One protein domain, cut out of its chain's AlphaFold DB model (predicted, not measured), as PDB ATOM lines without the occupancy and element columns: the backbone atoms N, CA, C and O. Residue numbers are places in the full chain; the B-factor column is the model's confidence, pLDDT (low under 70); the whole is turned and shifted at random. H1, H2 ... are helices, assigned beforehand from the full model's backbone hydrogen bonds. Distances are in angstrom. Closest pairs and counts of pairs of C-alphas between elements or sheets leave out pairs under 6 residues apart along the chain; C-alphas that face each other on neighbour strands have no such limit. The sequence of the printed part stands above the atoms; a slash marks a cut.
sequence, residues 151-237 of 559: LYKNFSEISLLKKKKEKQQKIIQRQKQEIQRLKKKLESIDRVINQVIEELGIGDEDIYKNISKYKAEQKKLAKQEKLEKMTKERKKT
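What this domain is: This is residues 151 to 237 of the 559 residues of the protein "Cytochrome c554" of Planctomycetes bacterium SRT547 (UniProt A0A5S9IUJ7). Two long helices make an open, flat V: H1 is the longer arm, a tight link turns the chain at the point of the V, and H2 folds back beside the gap without reaching H1. The printed part has 87 residues, with two named helices in the order H1, H2 and no named strand; its class is all helix. It is extended, with a radius of gyration of the C-alphas of 22.6 A and spans of 73 by 34 by 8 A.

Where its parts are: Find C-alpha 151 at (-16.479, -0.227, 28.458); from there H1, residues 151 to 199, runs 71.1 A to C-alpha 199 at (30.386, 9.819, -24.123). After five link residues, H2, residues 205 to 237, runs 47.3 A to C-alpha 237 at (-5.163, 27.021, 14.567).

How they stand to each other: H1 and H2 are apart, with no C-alpha of the one within 8 A of the other. In both helices every O i to N i+4 pair is within hydrogen-bond range.

The domain as a whole: Look to Leu 151 and Gly 201 for the two C-alphas farthest apart, 73.8 A. The printed part has no cut. Mean pLDDT of the printed part is 72.9; 31 residues are under 70, among them residues 151 to 159 and 200 to 212.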
ATOM      1  N   LEU A 151     -17.891   0.117  28.641       51.56
ATOM      2  CA  LEU A 151     -16.479  -0.227  28.458       51.56
ATOM      3  C   LEU A 151     -16.283  -1.153  27.253       51.56
ATOM      4  O   LEU A 151     -15.355  -0.953  26.468       51.56
ATOM      5  N   TYR A 152     -17.192  -2.108  27.052       51.53
ATOM      6  CA  TYR A 152     -17.120  -3.040  25.930       51.53
ATOM      7  C   TYR A 152     -17.466  -2.400  24.575       51.53
ATOM      8  O   TYR A 152     -16.773  -2.652  23.587       51.53
ATOM      9  N   LYS A 153     -18.477  -1.515  24.515       54.97
ATOM     10  CA  LYS A 153     -18.777  -0.736  23.294       54.97
ATOM     11  C   LYS A 153     -17.556   0.071  22.836       54.97
ATOM     12  O   LYS A 153     -17.233   0.096  21.652       54.97
ATOM     13  N   ASN A 154     -16.820   0.640  23.787       52.84
ATOM     14  CA  ASN A 154     -15.563   1.325  23.500       52.84
ATOM     15  C   ASN A 154     -14.473   0.350  23.013       52.84
ATOM     16  O   ASN A 154     -13.694   0.691  22.126       52.84
ATOM     17  N   PHE A 155     -14.411  -0.874  23.545       51.94
ATOM     18  CA  PHE A 155     -13.407  -1.873  23.159       51.94
ATOM     19  C   PHE A 155     -13.621  -2.431  21.743       51.94
ATOM     20  O   PHE A 155     -12.650  -2.601  20.997       51.94
ATOM     21  N   SER A 156     -14.872  -2.676  21.339       56.06
ATOM     22  CA  SER A 156     -15.206  -3.136  19.984       56.06
ATOM     23  C   SER A 156     -14.932  -2.053  18.932       56.06
ATOM     24  O   SER A 156     -14.322  -2.342  17.899       56.06
ATOM     25  N   GLU A 157     -15.255  -0.790  19.231       61.28
ATOM     26  CA  GLU A 157     -14.868   0.359  18.403       61.28
ATOM     27  C   GLU A 157     -13.342   0.493  18.298       61.28
ATOM     28  O   GLU A 157     -12.805   0.658  17.199       61.28
ATOM     29  N   ILE A 158     -12.611   0.343  19.409       58.00
ATOM     30  CA  ILE A 158     -11.141   0.359  19.416       58.00
ATOM     31  C   ILE A 158     -10.568  -0.784  18.567       58.00
ATOM     32  O   ILE A 158      -9.606  -0.567  17.829       58.00
ATOM     33  N   SER A 159     -11.144  -1.985  18.627       61.62
ATOM     34  CA  SER A 159     -10.722  -3.135  17.816       61.62
ATOM     35  C   SER A 159     -10.947  -2.896  16.317       61.62
ATOM     36  O   SER A 159     -10.043  -3.104  15.501       61.62
ATOM     37  N   LEU A 160     -12.107  -2.345  15.943       70.25
ATOM     38  CA  LEU A 160     -12.406  -1.960  14.562       70.25
ATOM     39  C   LEU A 160     -11.433  -0.883  14.055       70.25
ATOM     40  O   LEU A 160     -10.922  -0.964  12.934       70.25
ATOM     41  N   LEU A 161     -11.139   0.116  14.891       66.50
ATOM     42  CA  LEU A 161     -10.175   1.173  14.586       66.50
ATOM     43  C   LEU A 161      -8.746   0.631  14.462       66.50
ATOM     44  O   LEU A 161      -8.015   1.071  13.573       66.50
ATOM     45  N   LYS A 162      -8.349  -0.353  15.282       65.44
ATOM     46  CA  LYS A 162      -7.059  -1.054  15.152       65.44
ATOM     47  C   LYS A 162      -6.956  -1.789  13.815       65.44
ATOM     48  O   LYS A 162      -5.993  -1.550  13.090       65.44
ATOM     49  N   LYS A 163      -7.974  -2.563  13.421       75.44
ATOM     50  CA  LYS A 163      -8.008  -3.238  12.107       75.44
ATOM     51  C   LYS A 163      -7.938  -2.244  10.942       75.44
ATOM     52  O   LYS A 163      -7.174  -2.445   9.996       75.44
ATOM     53  N   LYS A 164      -8.684  -1.132  11.013       79.56
ATOM     54  CA  LYS A 164      -8.605  -0.050  10.010       79.56
ATOM     55  C   LYS A 164      -7.200   0.557   9.950       79.56
ATOM     56  O   LYS A 164      -6.660   0.735   8.858       79.56
ATOM     57  N   LYS A 165      -6.583   0.819  11.106       81.75
ATOM     58  CA  LYS A 165      -5.215   1.344  11.211       81.75
ATOM     59  C   LYS A 165      -4.188   0.387  10.607       81.75
ATOM     60  O   LYS A 165      -3.337   0.841   9.852       81.75
ATOM     61  N   GLU A 166      -4.274  -0.910  10.884       81.44
ATOM     62  CA  GLU A 166      -3.379  -1.928  10.314       81.44
ATOM     63  C   GLU A 166      -3.516  -2.021   8.792       81.44
ATOM     64  O   GLU A 166      -2.512  -2.016   8.074       81.44
ATOM     65  N   LYS A 167      -4.753  -2.018   8.272       85.44
ATOM     66  CA  LYS A 167      -5.007  -1.969   6.824       85.44
ATOM     67  C   LYS A 167      -4.370  -0.725   6.201       85.44
ATOM     68  O   LYS A 167      -3.701  -0.819   5.173       85.44
ATOM     69  N   GLN A 168      -4.510   0.428   6.849       81.69
ATOM     70  CA  GLN A 168      -3.930   1.679   6.369       81.69
ATOM     71  C   GLN A 168      -2.396   1.702   6.474       81.69
ATOM     72  O   GLN A 168      -1.731   2.211   5.576       81.69
ATOM     73  N   GLN A 169      -1.814   1.085   7.504       78.06
ATOM     74  CA  GLN A 169      -0.366   0.904   7.624       78.06
ATOM     75  C   GLN A 169       0.196   0.019   6.508       78.06
ATOM     76  O   GLN A 169       1.236   0.360   5.945       78.06
ATOM     77  N   LYS A 170      -0.505  -1.057   6.126       86.88
ATOM     78  CA  LYS A 170      -0.124  -1.890   4.970       86.88
ATOM     79  C   LYS A 170      -0.137  -1.088   3.663       86.88
ATOM     80  O   LYS A 170       0.802  -1.201   2.879       86.88
ATOM     81  N   ILE A 171      -1.145  -0.235   3.454       87.31
ATOM     82  CA  ILE A 171      -1.211   0.662   2.283       87.31
ATOM     83  C   ILE A 171      -0.021   1.631   2.271       87.31
ATOM     84  O   ILE A 171       0.673   1.737   1.264       87.31
ATOM     85  N   ILE A 172       0.264   2.286   3.400       80.75
ATOM     86  CA  ILE A 172       1.402   3.210   3.526       80.75
ATOM     87  C   ILE A 172       2.728   2.487   3.262       80.75
ATOM     88  O   ILE A 172       3.618   3.046   2.623       80.75
ATOM     89  N   GLN A 173       2.877   1.249   3.735       87.62
ATOM     90  CA  GLN A 173       4.089   0.466   3.514       87.62
ATOM     91  C   GLN A 173       4.291   0.139   2.028       87.62
ATOM     92  O   GLN A 173       5.398   0.318   1.523       87.62
ATOM     93  N   ARG A 174       3.221  -0.242   1.314       88.38
ATOM     94  CA  ARG A 174       3.256  -0.443  -0.146       88.38
ATOM     95  C   ARG A 174       3.643   0.839  -0.883       88.38
ATOM     96  O   ARG A 174       4.542   0.819  -1.715       88.38
ATOM     97  N   GLN A 175       3.042   1.974  -0.522       86.00
ATOM     98  CA  GLN A 175       3.388   3.272  -1.118       86.00
ATOM     99  C   GLN A 175       4.852   3.655  -0.870       86.00
ATOM    100  O   GLN A 175       5.513   4.178  -1.763       86.00
ATOM    101  N   LYS A 176       5.397   3.375   0.320       82.12
ATOM    102  CA  LYS A 176       6.820   3.612   0.614       82.12
ATOM    103  C   LYS A 176       7.743   2.751  -0.241       82.12
ATOM    104  O   LYS A 176       8.753   3.264  -0.718       82.12
ATOM    105  N   GLN A 177       7.409   1.474  -0.421       88.50
ATOM    106  CA  GLN A 177       8.167   0.572  -1.290       88.50
ATOM    107  C   GLN A 177       8.149   1.071  -2.738       88.50
ATOM    108  O   GLN A 177       9.204   1.134  -3.363       88.50
ATOM    109  N   GLU A 178       6.993   1.526  -3.226       87.56
ATOM    110  CA  GLU A 178       6.871   2.081  -4.576       87.56
ATOM    111  C   GLU A 178       7.677   3.375  -4.742       87.56
ATOM    112  O   GLU A 178       8.454   3.506  -5.683       87.56
ATOM    113  N   ILE A 179       7.614   4.295  -3.772       79.38
ATOM    114  CA  ILE A 179       8.464   5.498  -3.763       79.38
ATOM    115  C   ILE A 179       9.950   5.120  -3.805       79.38
ATOM    116  O   ILE A 179      10.737   5.772  -4.488       79.38
ATOM    117  N   GLN A 180      10.363   4.083  -3.076       82.56
ATOM    118  CA  GLN A 180      11.755   3.642  -3.068       82.56
ATOM    119  C   GLN A 180      12.166   2.995  -4.397       82.56
ATOM    120  O   GLN A 180      13.284   3.220  -4.857       82.56
ATOM    121  N   ARG A 181      11.260   2.255  -5.045       91.25
ATOM    122  CA  ARG A 181      11.455   1.717  -6.396       91.25
ATOM    123  C   ARG A 181      11.608   2.837  -7.423       91.25
ATOM    124  O   ARG A 181      12.556   2.813  -8.204       91.25
ATOM    125  N   LEU A 182      10.731   3.839  -7.380       83.06
ATOM    126  CA  LEU A 182      10.796   5.012  -8.253       83.06
ATOM    127  C   LEU A 182      12.085   5.808  -8.039       83.06
ATOM    128  O   LEU A 182      12.708   6.214  -9.011       83.06
ATOM    129  N   LYS A 183      12.546   5.965  -6.792       76.19
ATOM    130  CA  LYS A 183      13.845   6.597  -6.504       76.19
ATOM    131  C   LYS A 183      15.021   5.847  -7.117       76.19
ATOM    132  O   LYS A 183      15.876   6.487  -7.709       76.19
ATOM    133  N   LYS A 184      15.048   4.514  -7.020       83.38
ATOM    134  CA  LYS A 184      16.096   3.702  -7.664       83.38
ATOM    135  C   LYS A 184      16.074   3.848  -9.186       83.38
ATOM    136  O   LYS A 184      17.134   3.949  -9.787       83.38
ATOM    137  N   LYS A 185      14.882   3.895  -9.796       82.19
ATOM    138  CA  LYS A 185      14.737   4.190 -11.231       82.19
ATOM    139  C   LYS A 185      15.251   5.588 -11.581       82.19
ATOM    140  O   LYS A 185      15.912   5.758 -12.595       82.19
ATOM    141  N   LEU A 186      14.974   6.578 -10.735       76.56
ATOM    142  CA  LEU A 186      15.488   7.933 -10.920       76.56
ATOM    143  C   LEU A 186      17.023   7.950 -10.861       76.56
ATOM    144  O   LEU A 186      17.657   8.525 -11.729       76.56
ATOM    145  N   GLU A 187      17.615   7.251  -9.888       75.88
ATOM    146  CA  GLU A 187      19.071   7.116  -9.759       75.88
ATOM    147  C   GLU A 187      19.703   6.382 -10.949       75.88
ATOM    148  O   GLU A 187      20.821   6.712 -11.333       75.88
ATOM    149  N   SER A 188      19.031   5.386 -11.539       77.31
ATOM    150  CA  SER A 188      19.534   4.735 -12.756       77.31
ATOM    151  C   SER A 188      19.444   5.651 -13.972       77.31
ATOM    152  O   SER A 188      20.368   5.663 -14.774       77.31
ATOM    153  N   ILE A 189      18.376   6.446 -14.085       72.88
ATOM    154  CA  ILE A 189      18.250   7.459 -15.140       72.88
ATOM    155  C   ILE A 189      19.352   8.513 -14.985       72.88
ATOM    156  O   ILE A 189      20.024   8.816 -15.962       72.88
ATOM    157  N   ASP A 190      19.608   8.995 -13.765       71.94
ATOM    158  CA  ASP A 190      20.703   9.932 -13.484       71.94
ATOM    159  C   ASP A 190      22.070   9.356 -13.907       71.94
ATOM    160  O   ASP A 190      22.908  10.089 -14.425       71.94
ATOM    161  N   ARG A 191      22.309   8.047 -13.728       75.62
ATOM    162  CA  ARG A 191      23.550   7.394 -14.189       75.62
ATOM    163  C   ARG A 191      23.661   7.343 -15.706       75.62
ATOM    164  O   ARG A 191      24.724   7.657 -16.219       75.62
ATOM    165  N   VAL A 192      22.584   6.970 -16.399       76.81
ATOM    166  CA  VAL A 192      22.557   6.932 -17.872       76.81
ATOM    167  C   VAL A 192      22.775   8.331 -18.439       76.81
ATOM    168  O   VAL A 192      23.566   8.497 -19.354       76.81
ATOM    169  N   ILE A 193      22.141   9.349 -17.850       67.75
ATOM    170  CA  ILE A 193      22.365  10.747 -18.229       67.75
ATOM    171  C   ILE A 193      23.843  11.117 -18.061       67.75
ATOM    172  O   ILE A 193      24.421  11.681 -18.982       67.75
ATOM    173  N   ASN A 194      24.470  10.775 -16.932       66.44
ATOM    174  CA  ASN A 194      25.889  11.069 -16.712       66.44
ATOM    175  C   ASN A 194      26.809  10.323 -17.692       66.44
ATOM    176  O   ASN A 194      27.770  10.913 -18.162       66.44
ATOM    177  N   GLN A 195      26.497   9.067 -18.028       72.44
ATOM    178  CA  GLN A 195      27.266   8.284 -18.998       72.44
ATOM    179  C   GLN A 195      27.161   8.876 -20.412       72.44
ATOM    180  O   GLN A 195      28.168   9.040 -21.088       72.44
ATOM    181  N   VAL A 196      25.958   9.272 -20.836       68.31
ATOM    182  CA  VAL A 196      25.740   9.939 -22.130       68.31
ATOM    183  C   VAL A 196      26.449  11.297 -22.185       68.31
ATOM    184  O   VAL A 196      26.986  11.668 -23.223       68.31
ATOM    185  N   ILE A 197      26.487  12.043 -21.074       62.62
ATOM    186  CA  ILE A 197      27.258  13.293 -20.974       62.62
ATOM    187  C   ILE A 197      28.760  13.029 -21.169       62.62
ATOM    188  O   ILE A 197      29.418  13.790 -21.875       62.62
ATOM    189  N   GLU A 198      29.281  11.955 -20.570       66.12
ATOM    190  CA  GLU A 198      30.688  11.546 -20.663       66.12
ATOM    191  C   GLU A 198      31.060  11.087 -22.087       66.12
ATOM    192  O   GLU A 198      32.086  11.504 -22.617       66.12
ATOM    193  N   GLU A 199      30.191  10.313 -22.748       70.88
ATOM    194  CA  GLU A 199      30.386   9.819 -24.123       70.88
ATOM    195  C   GLU A 199      30.290  10.923 -25.191       70.88
ATOM    196  O   GLU A 199      30.991  10.871 -26.200       70.88
ATOM    197  N   LEU A 200      29.443  11.941 -24.988       63.38
ATOM    198  CA  LEU A 200      29.242  13.023 -25.960       63.38
ATOM    199  C   LEU A 200      30.282  14.154 -25.862       63.38
ATOM    200  O   LEU A 200      30.217  15.097 -26.650       63.38
ATOM    201  N   GLY A 201      31.215  14.102 -24.902       57.91
ATOM    202  CA  GLY A 201      32.270  15.113 -24.746       57.91
ATOM    203  C   GLY A 201      31.745  16.542 -24.541       57.91
ATOM    204  O   GLY A 201      32.435  17.512 -24.859       57.91
ATOM    205  N   ILE A 202      30.507  16.694 -24.055       57.66
ATOM    206  CA  ILE A 202      29.863  18.001 -23.909       57.66
ATOM    207  C   ILE A 202      30.510  18.730 -22.730       57.66
ATOM    208  O   ILE A 202      30.393  18.301 -21.585       57.66
ATOM    209  N   GLY A 203      31.175  19.851 -23.027       54.19
ATOM    210  CA  GLY A 203      31.838  20.722 -22.058       54.19
ATOM    211  C   GLY A 203      30.970  21.039 -20.834       54.19
ATOM    212  O   GLY A 203      29.842  21.524 -20.927       54.19
ATOM    213  N   ASP A 204      31.558  20.763 -19.678       56.28
ATOM    214  CA  ASP A 204      30.936  20.395 -18.406       56.28
ATOM    215  C   ASP A 204      30.187  21.526 -17.655       56.28
ATOM    216  O   ASP A 204      29.610  21.312 -16.589       56.28
ATOM    217  N   GLU A 205      30.150  22.763 -18.161       55.84
ATOM    218  CA  GLU A 205      29.612  23.895 -17.385       55.84
ATOM    219  C   GLU A 205      28.103  24.126 -17.552       55.84
ATOM    220  O   GLU A 205      27.401  24.321 -16.552       55.84
ATOM    221  N   ASP A 206      27.558  24.089 -18.770       58.34
ATOM    222  CA  ASP A 206      26.167  24.513 -18.998       58.34
ATOM    223  C   ASP A 206      25.135  23.472 -18.543       58.34
ATOM    224  O   ASP A 206      24.088  23.826 -17.987       58.34
ATOM    225  N   ILE A 207      25.444  22.179 -18.668       57.41
ATOM    226  CA  ILE A 207      24.572  21.103 -18.178       57.41
ATOM    227  C   ILE A 207      24.562  21.081 -16.644       57.41
ATOM    228  O   ILE A 207      23.484  21.088 -16.036       57.41
ATOM    229  N   TYR A 208      25.726  21.155 -15.987       57.88
ATOM    230  CA  TYR A 208      25.797  21.240 -14.524       57.88
ATOM    231  C   TYR A 208      25.117  22.500 -13.984       57.88
ATOM    232  O   TYR A 208      24.417  22.438 -12.964       57.88
ATOM    233  N   LYS A 209      25.254  23.641 -14.668       62.66
ATOM    234  CA  LYS A 209      24.582  24.899 -14.313       62.66
ATOM    235  C   LYS A 209      23.065  24.788 -14.453       62.66
ATOM    236  O   LYS A 209      22.355  25.205 -13.536       62.66
ATOM    237  N   ASN A 210      22.562  24.151 -15.510       66.12
ATOM    238  CA  ASN A 210      21.130  23.919 -15.717       66.12
ATOM    239  C   ASN A 210      20.543  22.910 -14.717       66.12
ATOM    240  O   ASN A 210      19.505  23.186 -14.110       66.12
ATOM    241  N   ILE A 211      21.237  21.804 -14.433       61.50
ATOM    242  CA  ILE A 211      20.839  20.836 -13.395       61.50
ATOM    243  C   ILE A 211      20.867  21.488 -12.006       61.50
ATOM    244  O   ILE A 211      19.962  21.277 -11.193       61.50
ATOM    245  N   SER A 212      21.886  22.297 -11.708       63.53
ATOM    246  CA  SER A 212      21.997  23.042 -10.449       63.53
ATOM    247  C   SER A 212      20.873  24.071 -10.303       63.53
ATOM    248  O   SER A 212      20.241  24.142  -9.243       63.53
ATOM    249  N   LYS A 213      20.551  24.803 -11.380       73.50
ATOM    250  CA  LYS A 213      19.431  25.752 -11.454       73.50
ATOM    251  C   LYS A 213      18.093  25.042 -11.243       73.50
ATOM    252  O   LYS A 213      17.343  25.446 -10.356       73.50
ATOM    253  N   TYR A 214      17.851  23.927 -11.931       69.81
ATOM    254  CA  TYR A 214      16.654  23.102 -11.752       69.81
ATOM    255  C   TYR A 214      16.540  22.562 -10.317       69.81
ATOM    256  O   TYR A 214      15.514  22.729  -9.659       69.81
ATOM    257  N   LYS A 215      17.617  21.994  -9.751       69.06
ATOM    258  CA  LYS A 215      17.647  21.523  -8.350       69.06
ATOM    259  C   LYS A 215      17.414  22.663  -7.350       69.06
ATOM    260  O   LYS A 215      16.809  22.443  -6.295       69.06
ATOM    261  N   ALA A 216      17.902  23.872  -7.631       71.69
ATOM    262  CA  ALA A 216      17.655  25.058  -6.812       71.69
ATOM    263  C   ALA A 216      16.193  25.521  -6.899       71.69
ATOM    264  O   ALA A 216      15.599  25.858  -5.871       71.69
ATOM    265  N   GLU A 217      15.597  25.471  -8.087       77.44
ATOM    266  CA  GLU A 217      14.200  25.814  -8.340       77.44
ATOM    267  C   GLU A 217      13.234  24.816  -7.691       77.44
ATOM    268  O   GLU A 217      12.344  25.223  -6.945       77.44
ATOM    269  N   GLN A 218      13.499  23.512  -7.802       74.88
ATOM    270  CA  GLN A 218      12.750  22.470  -7.087       74.88
ATOM    271  C   GLN A 218      12.818  22.652  -5.562       74.88
ATOM    272  O   GLN A 218      11.813  22.548  -4.855       74.88
ATOM    273  N   LYS A 219      13.991  23.012  -5.018       72.69
ATOM    274  CA  LYS A 219      14.119  23.364  -3.590       72.69
ATOM    275  C   LYS A 219      13.325  24.618  -3.223       72.69
ATOM    276  O   LYS A 219      12.818  24.697  -2.100       72.69
ATOM    277  N   LYS A 220      13.245  25.604  -4.120       79.56
ATOM    278  CA  LYS A 220      12.473  26.839  -3.924       79.56
ATOM    279  C   LYS A 220      10.971  26.535  -3.901       79.56
ATOM    280  O   LYS A 220      10.319  26.942  -2.940       79.56
ATOM    281  N   LEU A 221      10.471  25.752  -4.857       76.31
ATOM    282  CA  LEU A 221       9.080  25.289  -4.936       76.31
ATOM    283  C   LEU A 221       8.683  24.475  -3.700       76.31
ATOM    284  O   LEU A 221       7.760  24.853  -2.984       76.31
ATOM    285  N   ALA A 222       9.464  23.454  -3.330       72.44
ATOM    286  CA  ALA A 222       9.194  22.650  -2.133       72.44
ATOM    287  C   ALA A 222       9.199  23.488  -0.837       72.44
ATOM    288  O   ALA A 222       8.462  23.220   0.119       72.44
ATOM    289  N   LYS A 223      10.045  24.526  -0.769       76.31
ATOM    290  CA  LYS A 223      10.055  25.477   0.352       76.31
ATOM    291  C   LYS A 223       8.796  26.349   0.358       76.31
ATOM    292  O   LYS A 223       8.292  26.631   1.448       76.31
ATOM    293  N   GLN A 224       8.318  26.769  -0.810       78.38
ATOM    294  CA  GLN A 224       7.109  27.571  -0.972       78.38
ATOM    295  C   GLN A 224       5.856  26.778  -0.584       78.38
ATOM    296  O   GLN A 224       5.141  27.211   0.318       78.38
ATOM    297  N   GLU A 225       5.665  25.572  -1.120       78.19
ATOM    298  CA  GLU A 225       4.545  24.690  -0.750       78.19
ATOM    299  C   GLU A 225       4.505  24.423   0.761       78.19
ATOM    300  O   GLU A 225       3.462  24.496   1.421       78.19
ATOM    301  N   LYS A 226       5.675  24.159   1.358       77.00
ATOM    302  CA  LYS A 226       5.791  23.971   2.807       77.00
ATOM    303  C   LYS A 226       5.374  25.224   3.577       77.00
ATOM    304  O   LYS A 226       4.720  25.105   4.616       77.00
ATOM    305  N   LEU A 227       5.756  26.410   3.105       75.81
ATOM    306  CA  LEU A 227       5.388  27.682   3.727       75.81
ATOM    307  C   LEU A 227       3.880  27.939   3.623       75.81
ATOM    308  O   LEU A 227       3.266  28.336   4.617       75.81
ATOM    309  N   GLU A 228       3.273  27.667   2.473       81.00
ATOM    310  CA  GLU A 228       1.831  27.801   2.247       81.00
ATOM    311  C   GLU A 228       1.035  26.857   3.151       81.00
ATOM    312  O   GLU A 228       0.144  27.299   3.885       81.00
ATOM    313  N   LYS A 229       1.426  25.577   3.216       80.62
ATOM    314  CA  LYS A 229       0.812  24.596   4.122       80.62
ATOM    315  C   LYS A 229       0.904  25.039   5.581       80.62
ATOM    316  O   LYS A 229      -0.103  25.051   6.292       80.62
ATOM    317  N   MET A 230       2.090  25.468   6.020       75.50
ATOM    318  CA  MET A 230       2.287  25.997   7.372       75.50
ATOM    319  C   MET A 230       1.415  27.231   7.637       75.50
ATOM    320  O   MET A 230       0.905  27.395   8.744       75.50
ATOM    321  N   THR A 231       1.223  28.097   6.642       82.00
ATOM    322  CA  THR A 231       0.392  29.304   6.757       82.00
ATOM    323  C   THR A 231      -1.087  28.946   6.902       82.00
ATOM    324  O   THR A 231      -1.765  29.469   7.792       82.00
ATOM    325  N   LYS A 232      -1.579  27.982   6.115       84.25
ATOM    326  CA  LYS A 232      -2.953  27.467   6.208       84.25
ATOM    327  C   LYS A 232      -3.227  26.818   7.569       84.25
ATOM    328  O   LYS A 232      -4.230  27.134   8.213       84.25
ATOM    329  N   GLU A 233      -2.313  25.976   8.052       83.56
ATOM    330  CA  GLU A 233      -2.405  25.354   9.382       83.56
ATOM    331  C   GLU A 233      -2.396  26.396  10.510       83.56
ATOM    332  O   GLU A 233      -3.190  26.306  11.453       83.56
ATOM    333  N   ARG A 234      -1.551  27.431  10.401       83.62
ATOM    334  CA  ARG A 234      -1.517  28.552  11.356       83.62
ATOM    335  C   ARG A 234      -2.843  29.302  11.396       83.62
ATOM    336  O   ARG A 234      -3.368  29.506  12.488       83.62
ATOM    337  N   LYS A 235      -3.407  29.650  10.233       85.62
ATOM    338  CA  LYS A 235      -4.709  30.330  10.134       85.62
ATOM    339  C   LYS A 235      -5.807  29.490  10.790       85.62
ATOM    340  O   LYS A 235      -6.540  30.007  11.627       85.62
ATOM    341  N   LYS A 236      -5.865  28.185  10.497       87.81
ATOM    342  CA  LYS A 236      -6.832  27.253  11.108       87.81
ATOM    343  C   LYS A 236      -6.685  27.176  12.632       87.81
ATOM    344  O   LYS A 236      -7.677  27.245  13.351       87.81
ATOM    345  N   THR A 237      -5.453  27.068  13.124       85.62
ATOM    346  CA  THR A 237      -5.163  27.021  14.567       85.62
ATOM    347  C   THR A 237      -5.606  28.308  15.261       85.62
ATOM    348  O   THR A 237      -6.222  28.260  16.322       85.62
TER     349      THR A 237